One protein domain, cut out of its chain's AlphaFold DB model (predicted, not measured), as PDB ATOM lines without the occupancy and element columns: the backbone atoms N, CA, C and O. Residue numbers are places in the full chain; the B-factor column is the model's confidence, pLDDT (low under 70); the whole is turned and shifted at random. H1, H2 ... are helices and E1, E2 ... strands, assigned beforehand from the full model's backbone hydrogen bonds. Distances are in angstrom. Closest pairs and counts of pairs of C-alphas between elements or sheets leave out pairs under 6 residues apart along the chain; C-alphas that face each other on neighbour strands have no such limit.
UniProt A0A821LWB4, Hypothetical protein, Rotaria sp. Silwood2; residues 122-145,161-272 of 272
ATOM      1  N   THR A 122     188.693 140.291 114.228       86.31
ATOM      2  CA  THR A 122     188.318 138.877 114.153       86.31
ATOM      3  C   THR A 122     189.254 138.172 113.175       86.31
ATOM      4  O   THR A 122     189.992 137.294 113.594       86.31
ATOM      5  N   ARG A 123     189.374 138.650 111.932       86.38
ATOM      6  CA  ARG A 123     190.302 138.090 110.928       86.38
ATOM      7  C   ARG A 123     191.774 138.113 111.357       86.38
ATOM      8  O   ARG A 123     192.531 137.197 111.037       86.38
ATOM      9  N   LEU A 124     192.208 139.145 112.077       85.88
ATOM     10  CA  LEU A 124     193.582 139.241 112.579       85.88
ATOM     11  C   LEU A 124     193.901 138.128 113.586       85.88
ATOM     12  O   LEU A 124     195.023 137.621 113.606       85.88
ATOM     13  N   PHE A 125     192.922 137.772 114.416       83.19
ATOM     14  CA  PHE A 125     193.098 136.851 115.530       83.19
ATOM     15  C   PHE A 125     192.622 135.418 115.254       83.19
ATOM     16  O   PHE A 125     193.168 134.496 115.856       83.19
ATOM     17  N   THR A 126     191.631 135.220 114.379       78.62
ATOM     18  CA  THR A 126     191.005 133.911 114.123       78.62
ATOM     19  C   THR A 126     191.629 133.143 112.979       78.62
ATOM     20  O   THR A 126     191.692 131.917 113.033       78.62
ATOM     21  N   ASP A 127     192.047 133.842 111.925       68.88
ATOM     22  CA  ASP A 127     192.709 133.185 110.808       68.88
ATOM     23  C   ASP A 127     194.099 132.736 111.278       68.88
ATOM     24  O   ASP A 127     194.648 133.319 112.217       68.88
ATOM     25  N   GLU A 128     194.694 131.717 110.646       65.56
ATOM     26  CA  GLU A 128     196.110 131.327 110.822       65.56
ATOM     27  C   GLU A 128     197.045 132.440 110.305       65.56
ATOM     28  O   GLU A 128     197.891 132.273 109.424       65.56
ATOM     29  N   ASN A 129     196.821 133.647 110.801       68.31
ATOM     30  CA  ASN A 129     197.370 134.869 110.311       68.31
ATOM     31  C   ASN A 129     198.790 134.957 110.845       68.31
ATOM     32  O   ASN A 129     199.067 134.693 112.017       68.31
ATOM     33  N   ARG A 130     199.722 135.346 109.979       75.31
ATOM     34  CA  ARG A 130     201.150 135.402 110.328       75.31
ATOM     35  C   ARG A 130     201.415 136.283 111.544       75.31
ATOM     36  O   ARG A 130     202.415 136.084 112.228       75.31
ATOM     37  N   PHE A 131     200.520 137.231 111.810       80.38
ATOM     38  CA  PHE A 131     200.564 138.108 112.963       80.38
ATOM     39  C   PHE A 131     200.656 137.340 114.290       80.38
ATOM     40  O   PHE A 131     201.615 137.533 115.039       80.38
ATOM     41  N   THR A 132     199.725 136.421 114.563       77.00
ATOM     42  CA  THR A 132     199.687 135.696 115.843       77.00
ATOM     43  C   THR A 132     200.932 134.829 116.019       77.00
ATOM     44  O   THR A 132     201.560 134.859 117.073       77.00
ATOM     45  N   CYS A 133     201.386 134.158 114.958       80.19
ATOM     46  CA  CYS A 133     202.626 133.377 114.969       80.19
ATOM     47  C   CYS A 133     203.888 134.221 115.208       80.19
ATOM     48  O   CYS A 133     204.856 133.713 115.770       80.19
ATOM     49  N   THR A 134     203.897 135.482 114.767       85.31
ATOM     50  CA  THR A 134     205.077 136.354 114.868       85.31
ATOM     51  C   THR A 134     205.199 136.974 116.257       85.31
ATOM     52  O   THR A 134     206.305 137.071 116.782       85.31
ATOM     53  N   PHE A 135     204.077 137.368 116.869       87.88
ATOM     54  CA  PHE A 135     204.086 138.223 118.062       87.88
ATOM     55  C   PHE A 135     203.520 137.573 119.337       87.88
ATOM     56  O   PHE A 135     203.621 138.176 120.406       87.88
ATOM     57  N   ASN A 136     202.960 136.355 119.271       84.69
ATOM     58  CA  ASN A 136     202.292 135.680 120.402       84.69
ATOM     59  C   ASN A 136     203.063 135.715 121.732       84.69
ATOM     60  O   ASN A 136     202.479 135.959 122.784       84.69
ATOM     61  N   ASN A 137     204.374 135.495 121.694       88.50
ATOM     62  CA  ASN A 137     205.204 135.406 122.893       88.50
ATOM     63  C   ASN A 137     205.933 136.714 123.224       88.50
ATOM     64  O   ASN A 137     206.665 136.769 124.210       88.50
ATOM     65  N   GLN A 138     205.778 137.751 122.406       94.31
ATOM     66  CA  GLN A 138     206.550 138.983 122.533       94.31
ATOM     67  C   GLN A 138     205.740 140.127 123.145       94.31
ATOM     68  O   GLN A 138     206.288 140.942 123.886       94.31
ATOM     69  N   ILE A 139     204.439 140.174 122.852       95.81
ATOM     70  CA  ILE A 139     203.556 141.242 123.317       95.81
ATOM     71  C   ILE A 139     203.237 141.058 124.799       95.81
ATOM     72  O   ILE A 139     202.619 140.075 125.208       95.81
ATOM     73  N   LEU A 140     203.646 142.050 125.584       97.06
ATOM     74  CA  LEU A 140     203.360 142.190 127.008       97.06
ATOM     75  C   LEU A 140     202.208 143.166 127.252       97.06
ATOM     76  O   LEU A 140     201.501 143.042 128.248       97.06
ATOM     77  N   SER A 141     202.009 144.133 126.353       97.81
ATOM     78  CA  SER A 141     200.963 145.145 126.472       97.81
ATOM     79  C   SER A 141     200.189 145.305 125.171       97.81
ATOM     80  O   SER A 141     200.778 145.534 124.116       97.81
ATOM     81  N   LEU A 142     198.865 145.236 125.260       96.25
ATOM     82  CA  LEU A 142     197.966 145.351 124.119       96.25
ATOM     83  C   LEU A 142     196.890 146.404 124.397       96.25
ATOM     84  O   LEU A 142     196.200 146.344 125.414       96.25
ATOM     85  N   ILE A 143     196.740 147.358 123.483       95.88
ATOM     86  CA  ILE A 143     195.620 148.297 123.446       95.88
ATOM     87  C   ILE A 143     194.797 147.982 122.203       95.88
ATOM     88  O   ILE A 143     195.346 147.863 121.112       95.88
ATOM     89  N   ILE A 144     193.491 147.840 122.364       93.75
ATOM     90  CA  ILE A 144     192.547 147.666 121.264       93.75
ATOM     91  C   ILE A 144     191.452 148.698 121.448       93.75
ATOM     92  O   ILE A 144     190.835 148.738 122.507       93.75
ATOM     93  N   ASP A 145     191.211 149.498 120.422       92.38
ATOM     94  CA  ASP A 145     190.090 150.416 120.325       92.38
ATOM     95  C   ASP A 145     189.294 150.092 119.058       92.38
ATOM     96  O   ASP A 145     189.818 150.152 117.939       92.38
ATOM     97  N   ILE A 161     184.612 136.331 121.281       83.38
ATOM     98  CA  ILE A 161     185.570 135.717 120.361       83.38
ATOM     99  C   ILE A 161     186.907 136.464 120.417       83.38
ATOM    100  O   ILE A 161     187.930 135.836 120.680       83.38
ATOM    101  N   ILE A 162     186.918 137.789 120.249       86.19
ATOM    102  CA  ILE A 162     188.143 138.602 120.283       86.19
ATOM    103  C   ILE A 162     188.899 138.400 121.603       86.19
ATOM    104  O   ILE A 162     190.088 138.085 121.579       86.19
ATOM    105  N   PHE A 163     188.226 138.500 122.754       85.38
ATOM    106  CA  PHE A 163     188.862 138.251 124.052       85.38
ATOM    107  C   PHE A 163     189.412 136.834 124.163       85.38
ATOM    108  O   PHE A 163     190.546 136.657 124.611       85.38
ATOM    109  N   THR A 164     188.635 135.833 123.739       84.12
ATOM    110  CA  THR A 164     189.087 134.439 123.714       84.12
ATOM    111  C   THR A 164     190.404 134.327 122.961       84.12
ATOM    112  O   THR A 164     191.377 133.840 123.532       84.12
ATOM    113  N   TYR A 165     190.477 134.860 121.742       86.75
ATOM    114  CA  TYR A 165     191.693 134.780 120.945       86.75
ATOM    115  C   TYR A 165     192.863 135.569 121.525       86.75
ATOM    116  O   TYR A 165     193.989 135.077 121.486       86.75
ATOM    117  N   ILE A 166     192.633 136.762 122.079       88.88
ATOM    118  CA  ILE A 166     193.692 137.543 122.734       88.88
ATOM    119  C   ILE A 166     194.324 136.712 123.848       88.88
ATOM    120  O   ILE A 166     195.542 136.536 123.880       88.88
ATOM    121  N   PHE A 167     193.501 136.156 124.736       86.50
ATOM    122  CA  PHE A 167     194.005 135.429 125.894       86.50
ATOM    123  C   PHE A 167     194.553 134.037 125.559       86.50
ATOM    124  O   PHE A 167     195.399 133.543 126.303       86.50
ATOM    125  N   THR A 168     194.127 133.404 124.460       84.62
ATOM    126  CA  THR A 168     194.763 132.166 123.978       84.62
ATOM    127  C   THR A 168     196.056 132.427 123.210       84.62
ATOM    128  O   THR A 168     196.950 131.586 123.229       84.62
ATOM    129  N   THR A 169     196.167 133.567 122.523       86.56
ATOM    130  CA  THR A 169     197.309 133.878 121.652       86.56
ATOM    131  C   THR A 169     198.463 134.495 122.429       86.56
ATOM    132  O   THR A 169     199.602 134.055 122.291       86.56
ATOM    133  N   PHE A 170     198.195 135.509 123.252       90.06
ATOM    134  CA  PHE A 170     199.236 136.279 123.930       90.06
ATOM    135  C   PHE A 170     199.504 135.737 125.328       90.06
ATOM    136  O   PHE A 170     199.035 136.262 126.338       90.06
ATOM    137  N   THR A 171     200.287 134.667 125.389       89.12
ATOM    138  CA  THR A 171     200.592 133.965 126.645       89.12
ATOM    139  C   THR A 171     201.358 134.833 127.649       89.12
ATOM    140  O   THR A 171     201.226 134.642 128.858       89.12
ATOM    141  N   ASN A 172     202.115 135.822 127.166       93.38
ATOM    142  CA  ASN A 172     202.898 136.749 127.985       93.38
ATOM    143  C   ASN A 172     202.200 138.093 128.231       93.38
ATOM    144  O   ASN A 172     202.824 138.999 128.775       93.38
ATOM    145  N   LEU A 173     200.924 138.232 127.858       94.50
ATOM    146  CA  LEU A 173     200.189 139.480 128.040       94.50
ATOM    147  C   LEU A 173     200.056 139.822 129.530       94.50
ATOM    148  O   LEU A 173     199.457 139.067 130.297       94.50
ATOM    149  N   GLU A 174     200.595 140.973 129.920       96.06
ATOM    150  CA  GLU A 174     200.538 141.523 131.277       96.06
ATOM    151  C   GLU A 174     199.544 142.686 131.375       96.06
ATOM    152  O   GLU A 174     198.886 142.838 132.404       96.06
ATOM    153  N   TYR A 175     199.382 143.465 130.303       97.00
ATOM    154  CA  TYR A 175     198.522 144.648 130.274       97.00
ATOM    155  C   TYR A 175     197.581 144.584 129.074       97.00
ATOM    156  O   TYR A 175     198.025 144.476 127.930       97.00
ATOM    157  N   LEU A 176     196.277 144.678 129.323       95.12
ATOM    158  CA  LEU A 176     195.265 144.756 128.274       95.12
ATOM    159  C   LEU A 176     194.372 145.967 128.509       95.12
ATOM    160  O   LEU A 176     193.690 146.052 129.528       95.12
ATOM    161  N   LYS A 177     194.327 146.873 127.533       95.12
ATOM    162  CA  LYS A 177     193.324 147.931 127.463       95.12
ATOM    163  C   LYS A 177     192.417 147.683 126.271       95.12
ATOM    164  O   LYS A 177     192.853 147.719 125.129       95.12
ATOM    165  N   PHE A 178     191.148 147.465 126.552       91.88
ATOM    166  CA  PHE A 178     190.106 147.281 125.567       91.88
ATOM    167  C   PHE A 178     189.162 148.478 125.623       91.88
ATOM    168  O   PHE A 178     188.582 148.783 126.665       91.88
ATOM    169  N   GLY A 179     189.051 149.201 124.522       88.50
ATOM    170  CA  GLY A 179     188.121 150.292 124.322       88.50
ATOM    171  C   GLY A 179     187.140 149.940 123.221       88.50
ATOM    172  O   GLY A 179     187.504 149.373 122.192       88.50
ATOM    173  N   SER A 180     185.878 150.271 123.444       75.94
ATOM    174  CA  SER A 180     184.941 150.407 122.347       75.94
ATOM    175  C   SER A 180     184.053 151.611 122.588       75.94
ATOM    176  O   SER A 180     183.396 151.712 123.626       75.94
ATOM    177  N   SER A 181     184.027 152.511 121.610       66.19
ATOM    178  CA  SER A 181     183.182 153.699 121.642       66.19
ATOM    179  C   SER A 181     181.691 153.389 121.536       66.19
ATOM    180  O   SER A 181     180.908 154.237 121.958       66.19
ATOM    181  N   SER A 182     181.287 152.218 121.005       59.19
ATOM    182  CA  SER A 182     179.857 151.876 120.869       59.19
ATOM    183  C   SER A 182     179.420 150.430 120.993       59.19
ATOM    184  O   SER A 182     178.295 150.081 120.631       59.19
ATOM    185  N   VAL A 183     180.256 149.561 121.548       58.25
ATOM    186  CA  VAL A 183     179.803 148.204 121.843       58.25
ATOM    187  C   VAL A 183     178.850 148.238 123.036       58.25
ATOM    188  O   VAL A 183     179.217 148.590 124.163       58.25
ATOM    189  N   ALA A 184     177.614 147.819 122.776       54.50
ATOM    190  CA  ALA A 184     176.736 147.327 123.814       54.50
ATOM    191  C   ALA A 184     177.164 145.903 124.172       54.50
ATOM    192  O   ALA A 184     176.897 144.964 123.425       54.50
ATOM    193  N   CYS A 185     177.840 145.747 125.308       60.66
ATOM    194  CA  CYS A 185     178.106 144.441 125.897       60.66
ATOM    195  C   CYS A 185     177.038 144.207 126.962       60.66
ATOM    196  O   CYS A 185     177.215 144.642 128.105       60.66
ATOM    197  N   PRO A 186     175.914 143.551 126.621       52.50
ATOM    198  CA  PRO A 186     174.870 143.310 127.601       52.50
ATOM    199  C   PRO A 186     175.408 142.495 128.781       52.50
ATOM    200  O   PRO A 186     175.063 142.772 129.930       52.50
ATOM    201  N   ARG A 187     176.351 141.581 128.519       61.06
ATOM    202  CA  ARG A 187     177.174 140.917 129.527       61.06
ATOM    203  C   ARG A 187     178.637 141.033 129.127       61.06
ATOM    204  O   ARG A 187     179.023 140.634 128.034       61.06
ATOM    205  N   LEU A 188     179.472 141.543 130.031       62.34
ATOM    206  CA  LEU A 188     180.908 141.309 129.925       62.34
ATOM    207  C   LEU A 188     181.188 140.003 130.660       62.34
ATOM    208  O   LEU A 188     181.361 139.978 131.882       62.34
ATOM    209  N   SER A 189     181.154 138.904 129.912       61.72
ATOM    210  CA  SER A 189     181.555 137.600 130.422       61.72
ATOM    211  C   SER A 189     182.861 137.185 129.760       61.72
ATOM    212  O   SER A 189     182.946 137.022 128.547       61.72
ATOM    213  N   PHE A 190     183.905 136.992 130.562       62.16
ATOM    214  CA  PHE A 190     185.140 136.365 130.093       62.16
ATOM    215  C   PHE A 190     184.986 134.841 130.130       62.16
ATOM    216  O   PHE A 190     185.800 134.136 130.729       62.16
ATOM    217  N   TYR A 191     183.901 134.324 129.545       52.00
ATOM    218  CA  TYR A 191     183.632 132.892 129.515       52.00
ATOM    219  C   TYR A 191     184.428 132.240 128.384       52.00
ATOM    220  O   TYR A 191     183.899 131.871 127.338       52.00
ATOM    221  N   ILE A 192     185.739 132.123 128.576       56.41
ATOM    222  CA  ILE A 192     186.590 131.404 127.630       56.41
ATOM    223  C   ILE A 192     186.476 129.921 127.978       56.41
ATOM    224  O   ILE A 192     186.671 129.526 129.131       56.41
ATOM    225  N   LEU A 193     186.126 129.082 127.006       54.19
ATOM    226  CA  LEU A 193     185.952 127.649 127.244       54.19
ATOM    227  C   LEU A 193     187.255 127.022 127.781       54.19
ATOM    228  O   LEU A 193     188.361 127.305 127.323       54.19
ATOM    229  N   SER A 194     187.090 126.170 128.794       45.03
ATOM    230  CA  SER A 194     188.105 125.778 129.779       45.03
ATOM    231  C   SER A 194     189.324 124.939 129.329       45.03
ATOM    232  O   SER A 194     190.201 124.797 130.180       45.03
ATOM    233  N   PRO A 195     189.499 124.379 128.109       52.59
ATOM    234  CA  PRO A 195     190.736 123.631 127.853       52.59
ATOM    235  C   PRO A 195     191.927 124.486 127.383       52.59
ATOM    236  O   PRO A 195     193.044 123.979 127.382       52.59
ATOM    237  N   PHE A 196     191.739 125.752 126.982       53.75
ATOM    238  CA  PHE A 196     192.765 126.461 126.193       53.75
ATOM    239  C   PHE A 196     193.651 127.456 126.952       53.75
ATOM    240  O   PHE A 196     194.635 127.930 126.389       53.75
ATOM    241  N   ILE A 197     193.351 127.785 128.210       57.84
ATOM    242  CA  ILE A 197     194.115 128.795 128.959       57.84
ATOM    243  C   ILE A 197     194.327 128.305 130.392       57.84
ATOM    244  O   ILE A 197     193.403 128.320 131.201       57.84
ATOM    245  N   ASN A 198     195.554 127.883 130.712       53.09
ATOM    246  CA  ASN A 198     195.891 127.318 132.026       53.09
ATOM    247  C   ASN A 198     196.170 128.377 133.110       53.09
ATOM    248  O   ASN A 198     196.018 128.090 134.294       53.09
ATOM    249  N   SER A 199     196.547 129.601 132.730       60.31
ATOM    250  CA  SER A 199     196.660 130.773 133.613       60.31
ATOM    251  C   SER A 199     197.037 131.992 132.779       60.31
ATOM    252  O   SER A 199     197.932 131.886 131.941       60.31
ATOM    253  N   SER A 200     196.408 133.141 133.015       76.94
ATOM    254  CA  SER A 200     196.800 134.391 132.371       76.94
ATOM    255  C   SER A 200     197.935 135.065 133.149       76.94
ATOM    256  O   SER A 200     197.932 135.080 134.383       76.94
ATOM    257  N   ASN A 201     198.906 135.641 132.436       92.06
ATOM    258  CA  ASN A 201     199.925 136.514 133.026       92.06
ATOM    259  C   ASN A 201     199.418 137.941 133.275       92.06
ATOM    260  O   ASN A 201     200.160 138.751 133.827       92.06
ATOM    261  N   LEU A 202     198.154 138.211 132.933       92.50
ATOM    262  CA  LEU A 202     197.542 139.526 133.008       92.50
ATOM    263  C   LEU A 202     197.589 140.083 134.433       92.50
ATOM    264  O   LEU A 202     197.081 139.482 135.382       92.50
ATOM    265  N   LEU A 203     198.214 141.247 134.552       94.94
ATOM    266  CA  LEU A 203     198.345 142.041 135.764       94.94
ATOM    267  C   LEU A 203     197.322 143.174 135.775       94.94
ATOM    268  O   LEU A 203     196.779 143.477 136.838       94.94
ATOM    269  N   GLU A 204     197.035 143.761 134.611       95.31
ATOM    270  CA  GLU A 204     196.116 144.890 134.483       95.31
ATOM    271  C   GLU A 204     195.148 144.711 133.316       95.31
ATOM    272  O   GLU A 204     195.546 144.416 132.186       95.31
ATOM    273  N   LEU A 205     193.865 144.925 133.598       92.44
ATOM    274  CA  LEU A 205     192.793 144.886 132.615       92.44
ATOM    275  C   LEU A 205     191.990 146.179 132.686       92.44
ATOM    276  O   LEU A 205     191.399 146.496 133.714       92.44
ATOM    277  N   HIS A 206     191.952 146.907 131.579       93.00
ATOM    278  CA  HIS A 206     191.164 148.118 131.419       93.00
ATOM    279  C   HIS A 206     190.116 147.867 130.346       93.00
ATOM    280  O   HIS A 206     190.468 147.537 129.219       93.00
ATOM    281  N   VAL A 207     188.840 148.038 130.668       89.50
ATOM    282  CA  VAL A 207     187.736 147.837 129.728       89.50
ATOM    283  C   VAL A 207     186.883 149.093 129.704       89.50
ATOM    284  O   VAL A 207     186.363 149.498 130.737       89.50
ATOM    285  N   ASN A 208     186.734 149.712 128.537       88.19
ATOM    286  CA  ASN A 208     185.785 150.797 128.310       88.19
ATOM    287  C   ASN A 208     184.635 150.268 127.450       88.19
ATOM    288  O   ASN A 208     184.877 149.759 126.355       88.19
ATOM    289  N   LEU A 209     183.408 150.391 127.950       83.25
ATOM    290  CA  LEU A 209     182.180 149.916 127.315       83.25
ATOM    291  C   LEU A 209     181.208 151.082 127.127       83.25
ATOM    292  O   LEU A 209     181.051 151.899 128.038       83.25
ATOM    293  N   GLU A 210     180.506 151.141 125.991       80.00
ATOM    294  CA  GLU A 210     179.447 152.144 125.827       80.00
ATOM    295  C   GLU A 210     178.188 151.737 126.585       80.00
ATOM    296  O   GLU A 210     177.696 152.526 127.387       80.00
ATOM    297  N   TYR A 211     177.691 150.512 126.388       73.62
ATOM    298  CA  TYR A 211     176.508 150.029 127.106       73.62
ATOM    299  C   TYR A 211     176.790 148.769 127.903       73.62
ATOM    300  O   TYR A 211     177.415 147.828 127.414       73.62
ATOM    301  N   PHE A 212     176.230 148.745 129.109       68.94
ATOM    302  CA  PHE A 212     176.237 147.602 130.003       68.94
ATOM    303  C   PHE A 212     174.819 147.332 130.507       68.94
ATOM    304  O   PHE A 212     174.161 148.247 131.017       68.94
ATOM    305  N   THR A 213     174.315 146.105 130.348       63.41
ATOM    306  CA  THR A 213     172.890 145.828 130.618       63.41
ATOM    307  C   THR A 213     172.627 144.797 131.707       63.41
ATOM    308  O   THR A 213     171.496 144.744 132.175       63.41
ATOM    309  N   ASP A 214     173.598 143.976 132.106       61.16
ATOM    310  CA  ASP A 214     173.300 142.819 132.958       61.16
ATOM    311  C   ASP A 214     174.347 142.597 134.064       61.16
ATOM    312  O   ASP A 214     174.209 143.135 135.163       61.16
ATOM    313  N   CYS A 215     175.407 141.831 133.801       64.25
ATOM    314  CA  CYS A 215     176.296 141.330 134.850       64.25
ATOM    315  C   CYS A 215     177.766 141.355 134.424       64.25
ATOM    316  O   CYS A 215     178.090 141.040 133.274       64.25
ATOM    317  N   LEU A 216     178.661 141.699 135.360       67.38
ATOM    318  CA  LEU A 216     180.113 141.618 135.166       67.38
ATOM    319  C   LEU A 216     180.581 140.317 135.803       67.38
ATOM    320  O   LEU A 216     180.665 140.233 137.027       67.38
ATOM    321  N   TYR A 217     180.869 139.314 134.974       67.62
ATOM    322  CA  TYR A 217     181.362 138.024 135.444       67.62
ATOM    323  C   TYR A 217     182.880 137.966 135.295       67.62
ATOM    324  O   TYR A 217     183.412 137.693 134.219       67.62
ATOM    325  N   LEU A 218     183.578 138.174 136.411       65.44
ATOM    326  CA  LEU A 218     185.025 137.948 136.541       65.44
ATOM    327  C   LEU A 218     185.321 136.514 136.992       65.44
ATOM    328  O   LEU A 218     186.281 136.257 137.714       65.44
ATOM    329  N   CYS A 219     184.452 135.585 136.604       54.47
ATOM    330  CA  CYS A 219     184.402 134.233 137.136       54.47
ATOM    331  C   CYS A 219     185.453 133.343 136.482       54.47
ATOM    332  O   CYS A 219     185.107 132.383 135.793       54.47
ATOM    333  N   ASP A 220     186.732 133.668 136.670       62.50
ATOM    334  CA  ASP A 220     187.779 132.782 136.206       62.50
ATOM    335  C   ASP A 220     189.081 132.811 137.019       62.50
ATOM    336  O   ASP A 220     189.807 133.809 137.051       62.50
ATOM    337  N   ARG A 221     189.443 131.649 137.592       69.62
ATOM    338  CA  ARG A 221     190.747 131.386 138.239       69.62
ATOM    339  C   ARG A 221     191.942 131.748 137.365       69.62
ATOM    340  O   ARG A 221     193.045 131.914 137.890       69.62
ATOM    341  N   ARG A 222     191.760 131.862 136.050       74.31
ATOM    342  CA  ARG A 222     192.802 132.276 135.107       74.31
ATOM    343  C   ARG A 222     193.364 133.663 135.389       74.31
ATOM    344  O   ARG A 222     194.524 133.881 135.061       74.31
ATOM    345  N   PHE A 223     192.610 134.565 136.014       82.94
ATOM    346  CA  PHE A 223     193.078 135.908 136.381       82.94
ATOM    347  C   PHE A 223     193.664 135.970 137.800       82.94
ATOM    348  O   PHE A 223     193.640 137.006 138.459       82.94
ATOM    349  N   ASN A 224     194.246 134.873 138.295       85.06
ATOM    350  CA  ASN A 224     194.859 134.807 139.629       85.06
ATOM    351  C   ASN A 224     196.057 135.759 139.839       85.06
ATOM    352  O   ASN A 224     196.520 135.913 140.974       85.06
ATOM    353  N   ARG A 225     196.586 136.358 138.765       89.94
ATOM    354  CA  ARG A 225     197.648 137.373 138.779       89.94
ATOM    355  C   ARG A 225     197.141 138.806 138.619       89.94
ATOM    356  O   ARG A 225     197.940 139.718 138.816       89.94
ATOM    357  N   LEU A 226     195.857 138.993 138.321       90.25
ATOM    358  CA  LEU A 226     195.278 140.304 138.070       90.25
ATOM    359  C   LEU A 226     195.349 141.149 139.344       90.25
ATOM    360  O   LEU A 226     194.812 140.769 140.383       90.25
ATOM    361  N   HIS A 227     196.046 142.276 139.253       92.50
ATOM    362  CA  HIS A 227     196.194 143.254 140.323       92.50
ATOM    363  C   HIS A 227     195.231 144.422 140.146       92.50
ATOM    364  O   HIS A 227     194.687 144.901 141.140       92.50
ATOM    365  N   THR A 228     195.021 144.850 138.903       91.44
ATOM    366  CA  THR A 228     194.220 146.028 138.575       91.44
ATOM    367  C   THR A 228     193.140 145.651 137.582       91.44
ATOM    368  O   THR A 228     193.423 145.116 136.510       91.44
ATOM    369  N   LEU A 229     191.900 145.965 137.930       90.19
ATOM    370  CA  LEU A 229     190.775 145.904 137.018       90.19
ATOM    371  C   LEU A 229     190.080 147.260 136.991       90.19
ATOM    372  O   LEU A 229     189.521 147.706 137.992       90.19
ATOM    373  N   TYR A 230     190.100 147.886 135.824       89.94
ATOM    374  CA  TYR A 230     189.412 149.134 135.554       89.94
ATOM    375  C   TYR A 230     188.297 148.880 134.546       89.94
ATOM    376  O   TYR A 230     188.559 148.475 133.414       89.94
ATOM    377  N   VAL A 231     187.054 149.121 134.941       86.88
ATOM    378  CA  VAL A 231     185.896 149.027 134.053       86.88
ATOM    379  C   VAL A 231     185.239 150.396 133.996       86.88
ATOM    380  O   VAL A 231     184.782 150.921 135.004       86.88
ATOM    381  N   ASN A 232     185.190 150.982 132.809       87.00
ATOM    382  CA  ASN A 232     184.508 152.238 132.559       87.00
ATOM    383  C   ASN A 232     183.311 151.993 131.655       87.00
ATOM    384  O   ASN A 232     183.439 151.394 130.590       87.00
ATOM    385  N   ILE A 233     182.151 152.462 132.085       84.62
ATOM    386  CA  ILE A 233     180.878 152.256 131.410       84.62
ATOM    387  C   ILE A 233     180.293 153.626 131.084       84.62
ATOM    388  O   ILE A 233     180.125 154.466 131.962       84.62
ATOM    389  N   LEU A 234     179.948 153.886 129.827       82.69
ATOM    390  CA  LEU A 234     179.295 155.150 129.485       82.69
ATOM    391  C   LEU A 234     177.813 155.119 129.873       82.69
ATOM    392  O   LEU A 234     177.305 156.067 130.452       82.69
ATOM    393  N   ARG A 235     177.086 154.037 129.591       78.38
ATOM    394  CA  ARG A 235     175.637 153.951 129.811       78.38
ATOM    395  C   ARG A 235     175.260 152.623 130.455       78.38
ATOM    396  O   ARG A 235     175.566 151.552 129.940       78.38
ATOM    397  N   ILE A 236     174.521 152.696 131.558       74.56
ATOM    398  CA  ILE A 236     173.922 151.530 132.213       74.56
ATOM    399  C   ILE A 236     172.424 151.532 131.888       74.56
ATOM    400  O   ILE A 236     171.732 152.504 132.182       74.56
ATOM    401  N   GLN A 237     171.920 150.468 131.255       67.81
ATOM    402  CA  GLN A 237     170.488 150.350 130.921       67.81
ATOM    403  C   GLN A 237     169.650 149.686 132.024       67.81
ATOM    404  O   GLN A 237     168.435 149.871 132.051       67.81
ATOM    405  N   SER A 238     170.268 148.919 132.925       63.22
ATOM    406  CA  SER A 238     169.563 148.207 133.998       63.22
ATOM    407  C   SER A 238     169.657 148.954 135.325       63.22
ATOM    408  O   SER A 238     170.712 149.459 135.696       63.22
ATOM    409  N   SER A 239     168.561 148.975 136.083       57.12
ATOM    410  CA  SER A 239     168.536 149.482 137.460       57.12
ATOM    411  C   SER A 239     169.297 148.594 138.451       57.12
ATOM    412  O   SER A 239     169.548 149.027 139.571       57.12
ATOM    413  N   ASN A 240     169.689 147.381 138.046       57.44
ATOM    414  CA  ASN A 240     170.373 146.413 138.894       57.44
ATOM    415  C   ASN A 240     171.685 145.985 138.234       57.44
ATOM    416  O   ASN A 240     171.740 144.953 137.567       57.44
ATOM    417  N   LEU A 241     172.740 146.782 138.405       64.25
ATOM    418  CA  LEU A 241     174.093 146.333 138.092       64.25
ATOM    419  C   LEU A 241     174.474 145.226 139.081       64.25
ATOM    420  O   LEU A 241     174.620 145.491 140.275       64.25
ATOM    421  N   ILE A 242     174.659 144.001 138.591       65.31
ATOM    422  CA  ILE A 242     175.157 142.900 139.416       65.31
ATOM    423  C   ILE A 242     176.630 142.675 139.073       65.31
ATOM    424  O   ILE A 242     176.980 142.172 138.004       65.31
ATOM    425  N   ILE A 243     177.511 143.034 140.006       67.12
ATOM    426  CA  ILE A 243     178.905 142.594 139.973       67.12
ATOM    427  C   ILE A 243     178.944 141.281 140.741       67.12
ATOM    428  O   ILE A 243     178.878 141.276 141.968       67.12
ATOM    429  N   ASN A 244     178.986 140.166 140.014       65.19
ATOM    430  CA  ASN A 244     179.089 138.848 140.618       65.19
ATOM    431  C   ASN A 244     180.436 138.240 140.254       65.19
ATOM    432  O   ASN A 244     180.740 137.967 139.094       65.19
ATOM    433  N   ASN A 245     181.233 138.013 141.280       63.88
ATOM    434  CA  ASN A 245     182.472 137.291 141.192       63.88
ATOM    435  C   ASN A 245     182.366 136.097 142.138       63.88
ATOM    436  O   ASN A 245     182.552 136.209 143.348       63.88
ATOM    437  N   THR A 246     182.020 134.950 141.563       55.88
ATOM    438  CA  THR A 246     181.800 133.710 142.311       55.88
ATOM    439  C   THR A 246     183.087 133.152 142.917       55.88
ATOM    440  O   THR A 246     183.026 132.275 143.778       55.88
ATOM    441  N   GLU A 247     184.257 133.651 142.505       66.50
ATOM    442  CA  GLU A 247     185.553 133.214 143.009       66.50
ATOM    443  C   GLU A 247     186.429 134.398 143.430       66.50
ATOM    444  O   GLU A 247     186.572 135.394 142.728       66.50
ATOM    445  N   LYS A 248     187.072 134.298 144.597       69.81
ATOM    446  CA  LYS A 248     187.983 135.353 145.056       69.81
ATOM    447  C   LYS A 248     189.139 135.509 144.067       69.81
ATOM    448  O   LYS A 248     189.840 134.536 143.805       69.81
ATOM    449  N   LEU A 249     189.382 136.734 143.597       77.31
ATOM    450  CA  LEU A 249     190.608 137.111 142.890       77.31
ATOM    451  C   LEU A 249     191.674 137.446 143.945       77.31
ATOM    452  O   LEU A 249     191.692 138.562 144.460       77.31
ATOM    453  N   PRO A 250     192.554 136.500 144.325       77.69
ATOM    454  CA  PRO A 250     193.333 136.609 145.561       77.69
ATOM    455  C   PRO A 250     194.401 137.708 145.520       77.69
ATOM    456  O   PRO A 250     194.966 138.048 146.556       77.69
ATOM    457  N   LYS A 251     194.719 138.220 144.327       84.75
ATOM    458  CA  LYS A 251     195.735 139.253 144.117       84.75
ATOM    459  C   LYS A 251     195.161 140.581 143.638       84.75
ATOM    460  O   LYS A 251     195.948 141.503 143.448       84.75
ATOM    461  N   LEU A 252     193.845 140.702 143.460       83.44
ATOM    462  CA  LEU A 252     193.251 141.958 143.018       83.44
ATOM    463  C   LEU A 252     193.459 143.009 144.111       83.44
ATOM    464  O   LEU A 252     193.002 142.838 145.238       83.44
ATOM    465  N   LYS A 253     194.213 144.058 143.783       85.12
ATOM    466  CA  LYS A 253     194.540 145.174 144.680       85.12
ATOM    467  C   LYS A 253     193.706 146.407 144.373       85.12
ATOM    468  O   LYS A 253     193.448 147.191 145.271       85.12
ATOM    469  N   CYS A 254     193.353 146.589 143.105       83.44
ATOM    470  CA  CYS A 254     192.617 147.739 142.622       83.44
ATOM    471  C   CYS A 254     191.455 147.259 141.758       83.44
ATOM    472  O   CYS A 254     191.651 146.565 140.756       83.44
ATOM    473  N   PHE A 255     190.248 147.641 142.158       84.50
ATOM    474  CA  PHE A 255     189.048 147.514 141.353       84.50
ATOM    475  C   PHE A 255     188.391 148.886 141.263       84.50
ATOM    476  O   PHE A 255     188.016 149.467 142.278       84.50
ATOM    477  N   SER A 256     188.258 149.396 140.045       83.44
ATOM    478  CA  SER A 256     187.590 150.666 139.786       83.44
ATOM    479  C   SER A 256     186.491 150.449 138.768       83.44
ATOM    480  O   SER A 256     186.741 149.947 137.669       83.44
ATOM    481  N   LEU A 257     185.288 150.876 139.133       82.69
ATOM    482  CA  LEU A 257     184.148 150.933 138.241       82.69
ATOM    483  C   LEU A 257     183.719 152.393 138.096       82.69
ATOM    484  O   LEU A 257     183.265 153.011 139.057       82.69
ATOM    485  N   SER A 258     183.832 152.946 136.893       82.94
ATOM    486  CA  SER A 258     183.340 154.293 136.594       82.94
ATOM    487  C   SER A 258     182.131 154.233 135.670       82.94
ATOM    488  O   SER A 258     182.109 153.448 134.722       82.94
ATOM    489  N   CYS A 259     181.128 155.072 135.930       81.06
ATOM    490  CA  CYS A 259     179.972 155.242 135.058       81.06
ATOM    491  C   CYS A 259     179.728 156.725 134.775       81.06
ATOM    492  O   CYS A 259     179.565 157.489 135.716       81.06
ATOM    493  N   ASN A 260     179.647 157.156 133.508       71.12
ATOM    494  CA  ASN A 260     179.388 158.568 133.148       71.12
ATOM    495  C   ASN A 260     180.334 159.601 133.813       71.12
ATOM    496  O   ASN A 260     179.936 160.733 134.073       71.12
ATOM    497  N   ASN A 261     181.595 159.231 134.055       59.38
ATOM    498  CA  ASN A 261     182.585 159.998 134.834       59.38
ATOM    499  C   ASN A 261     182.319 160.098 136.349       59.38
ATOM    500  O   ASN A 261     183.142 160.684 137.050       59.38
ATOM    501  N   ASP A 262     181.253 159.484 136.869       55.09
ATOM    502  CA  ASP A 262     181.125 159.216 138.300       55.09
ATOM    503  C   ASP A 262     181.966 157.975 138.631       55.09
ATOM    504  O   ASP A 262     181.773 156.893 138.064       55.09
ATOM    505  N   ILE A 263     182.956 158.144 139.506       54.72
ATOM    506  CA  ILE A 263     183.881 157.079 139.906       54.72
ATOM    507  C   ILE A 263     183.344 156.431 141.180       54.72
ATOM    508  O   ILE A 263     183.177 157.105 142.198       54.72
ATOM    509  N   TYR A 264     183.110 155.121 141.129       55.22
ATOM    510  CA  TYR A 264     182.805 154.311 142.300       55.22
ATOM    511  C   TYR A 264     184.051 153.483 142.639       55.22
ATOM    512  O   TYR A 264     184.349 152.475 141.993       55.22
ATOM    513  N   GLU A 265     184.810 153.943 143.634       49.94
ATOM    514  CA  GLU A 265     185.910 153.170 144.214       49.94
ATOM    515  C   GLU A 265     185.331 152.192 145.239       49.94
ATOM    516  O   GLU A 265     184.614 152.587 146.161       49.94
ATOM    517  N   TYR A 266     185.612 150.902 145.060       53.06
ATOM    518  CA  TYR A 266     185.232 149.866 146.014       53.06
ATOM    519  C   TYR A 266     186.505 149.333 146.672       53.06
ATOM    520  O   TYR A 266     187.256 148.586 146.045       53.06
ATOM    521  N   ASP A 267     186.727 149.694 147.937       41.38
ATOM    522  CA  ASP A 267     187.860 149.193 148.733       41.38
ATOM    523  C   ASP A 267     187.759 147.678 148.981       41.38
ATOM    524  O   ASP A 267     188.763 146.971 149.034       41.38
ATOM    525  N   GLU A 268     186.532 147.159 149.066       41.47
ATOM    526  CA  GLU A 268     186.233 145.733 149.086       41.47
ATOM    527  C   GLU A 268     184.949 145.496 148.283       41.47
ATOM    528  O   GLU A 268     183.877 146.007 148.613       41.47
ATOM    529  N   LEU A 269     185.038 144.700 147.215       45.41
ATOM    530  CA  LEU A 269     183.862 144.087 146.604       45.41
ATOM    531  C   LEU A 269     183.260 143.132 147.646       45.41
ATOM    532  O   LEU A 269     183.671 141.972 147.737       45.41
ATOM    533  N   ILE A 270     182.311 143.614 148.455       36.94
ATOM    534  CA  ILE A 270     181.462 142.741 149.274       36.94
ATOM    535  C   ILE A 270     180.507 142.048 148.308       36.94
ATOM    536  O   ILE A 270     179.397 142.497 148.027       36.94
ATOM    537  N   LEU A 271     181.027 140.972 147.737       37.12
ATOM    538  CA  LEU A 271     180.294 140.014 146.940       37.12
ATOM    539  C   LEU A 271     179.375 139.233 147.885       37.12
ATOM    540  O   LEU A 271     179.868 138.754 148.912       37.12
ATOM    541  N   PRO A 272     178.068 139.144 147.594       33.59
ATOM    542  CA  PRO A 272     177.181 138.241 148.319       33.59
ATOM    543  C   PRO A 272     177.631 136.777 148.209       33.59
ATOM    544  O   PRO A 272     178.224 136.400 147.170       33.59
TER     545      PRO A 272
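Overview. This is residues 122 to 145 and 161 to 272 of the 272 residues of the protein "Hypothetical protein" of Rotaria sp. Silwood2 (UniProt A0A821LWB4). What does the model look like at first sight? It is a solenoid, a chain wound in stacked turns: strands E1, E2, E3, E5 and E7 lie side by side as one long wall, the short strands E4 and E6 lie on the opposite side of the turns, and the short helices H1, H2 and H3 gather at the E1 end. What is it made of? The printed part has 136 residues, with three named helices and eight named strands in the order H1 H2 E1 H3 E2 E3 E4 E5 E6 E7 E8; the main sheet, E1 E2 E3 E5 E7 E8, is mixed, with E8 antiparallel to E7. The class is mixed, helices and strands, with 65 residues in named elements, under half of those printed. How large is it? It is compact, with a radius of gyration of the C-alphas of 15.0 A and spans of 44 by 32 by 23 A.

Along the chain. Where does the printed part begin? H1, residues 122 to 126, begins with C-alpha 122 at (188.318, 138.877, 114.153). H2 is residues 130 to 135, E1 residues 141 to 145, and H3 residues 161 to 169, 12.0 A long. Where are the later strands? E2 is residues 175 to 180, 16.7 A; E3 residues 204 to 212, 20.6 A, bending by 74 degrees at residue 209; E4 residues 215 to 217; and E5 residues 228 to 236, 22.0 A, bending by 55 degrees at residue 233. E6 is residues 242 to 244, E7 residues 254 to 259, 16.5 A, and E8 residues 262 to 265, ending with C-alpha 265 at (185.910, 153.170, 144.214).

Arrangement. How do the helices stand? H1 touches H3, the closest C-alphas being those of Phe 125 and Tyr 165 at 6.0 A, and touches H2 only at the corner, Phe 125 to Thr 132 at 6.7 A. H3 is not on the main sheet, but only just, with 4 pairs of C-alphas within 10 A; in H1, H2 and H3 every O i to N i+4 pair is within hydrogen-bond range. How do the strands pair? The parallel pairs have, within hydrogen-bond range, N 144 and O 177 at 2.8 A for E1 and E2, N 178 and O 206 at 2.8 A for E2 and E3, N 207 and O 230 at 2.8 A for E3 and E5, and N 233 and O 258 at 2.8 A for E5 and E7. E7 and E8 are a hairpin, with N 262 and O 259 at 2.9 A, and E4 is parallel to E6, with N 216 and O 242 at 3.2 A.

Size, cuts and confidence. Is the printed part unbroken? Residues 146 to 160 are not printed, and C-alphas 145 and 161 are 15.4 A apart across the cut. Which link is long? The link from E2 to E3, residues 181 to 203, is long; in it residues 188 to 189 pair with residues 216 to 217 of E4, parallel. Where is confidence low? The mean pLDDT of the printed part is 74.9, and 56 residues are under 70, among them residues 181 to 199 and 261 to 272.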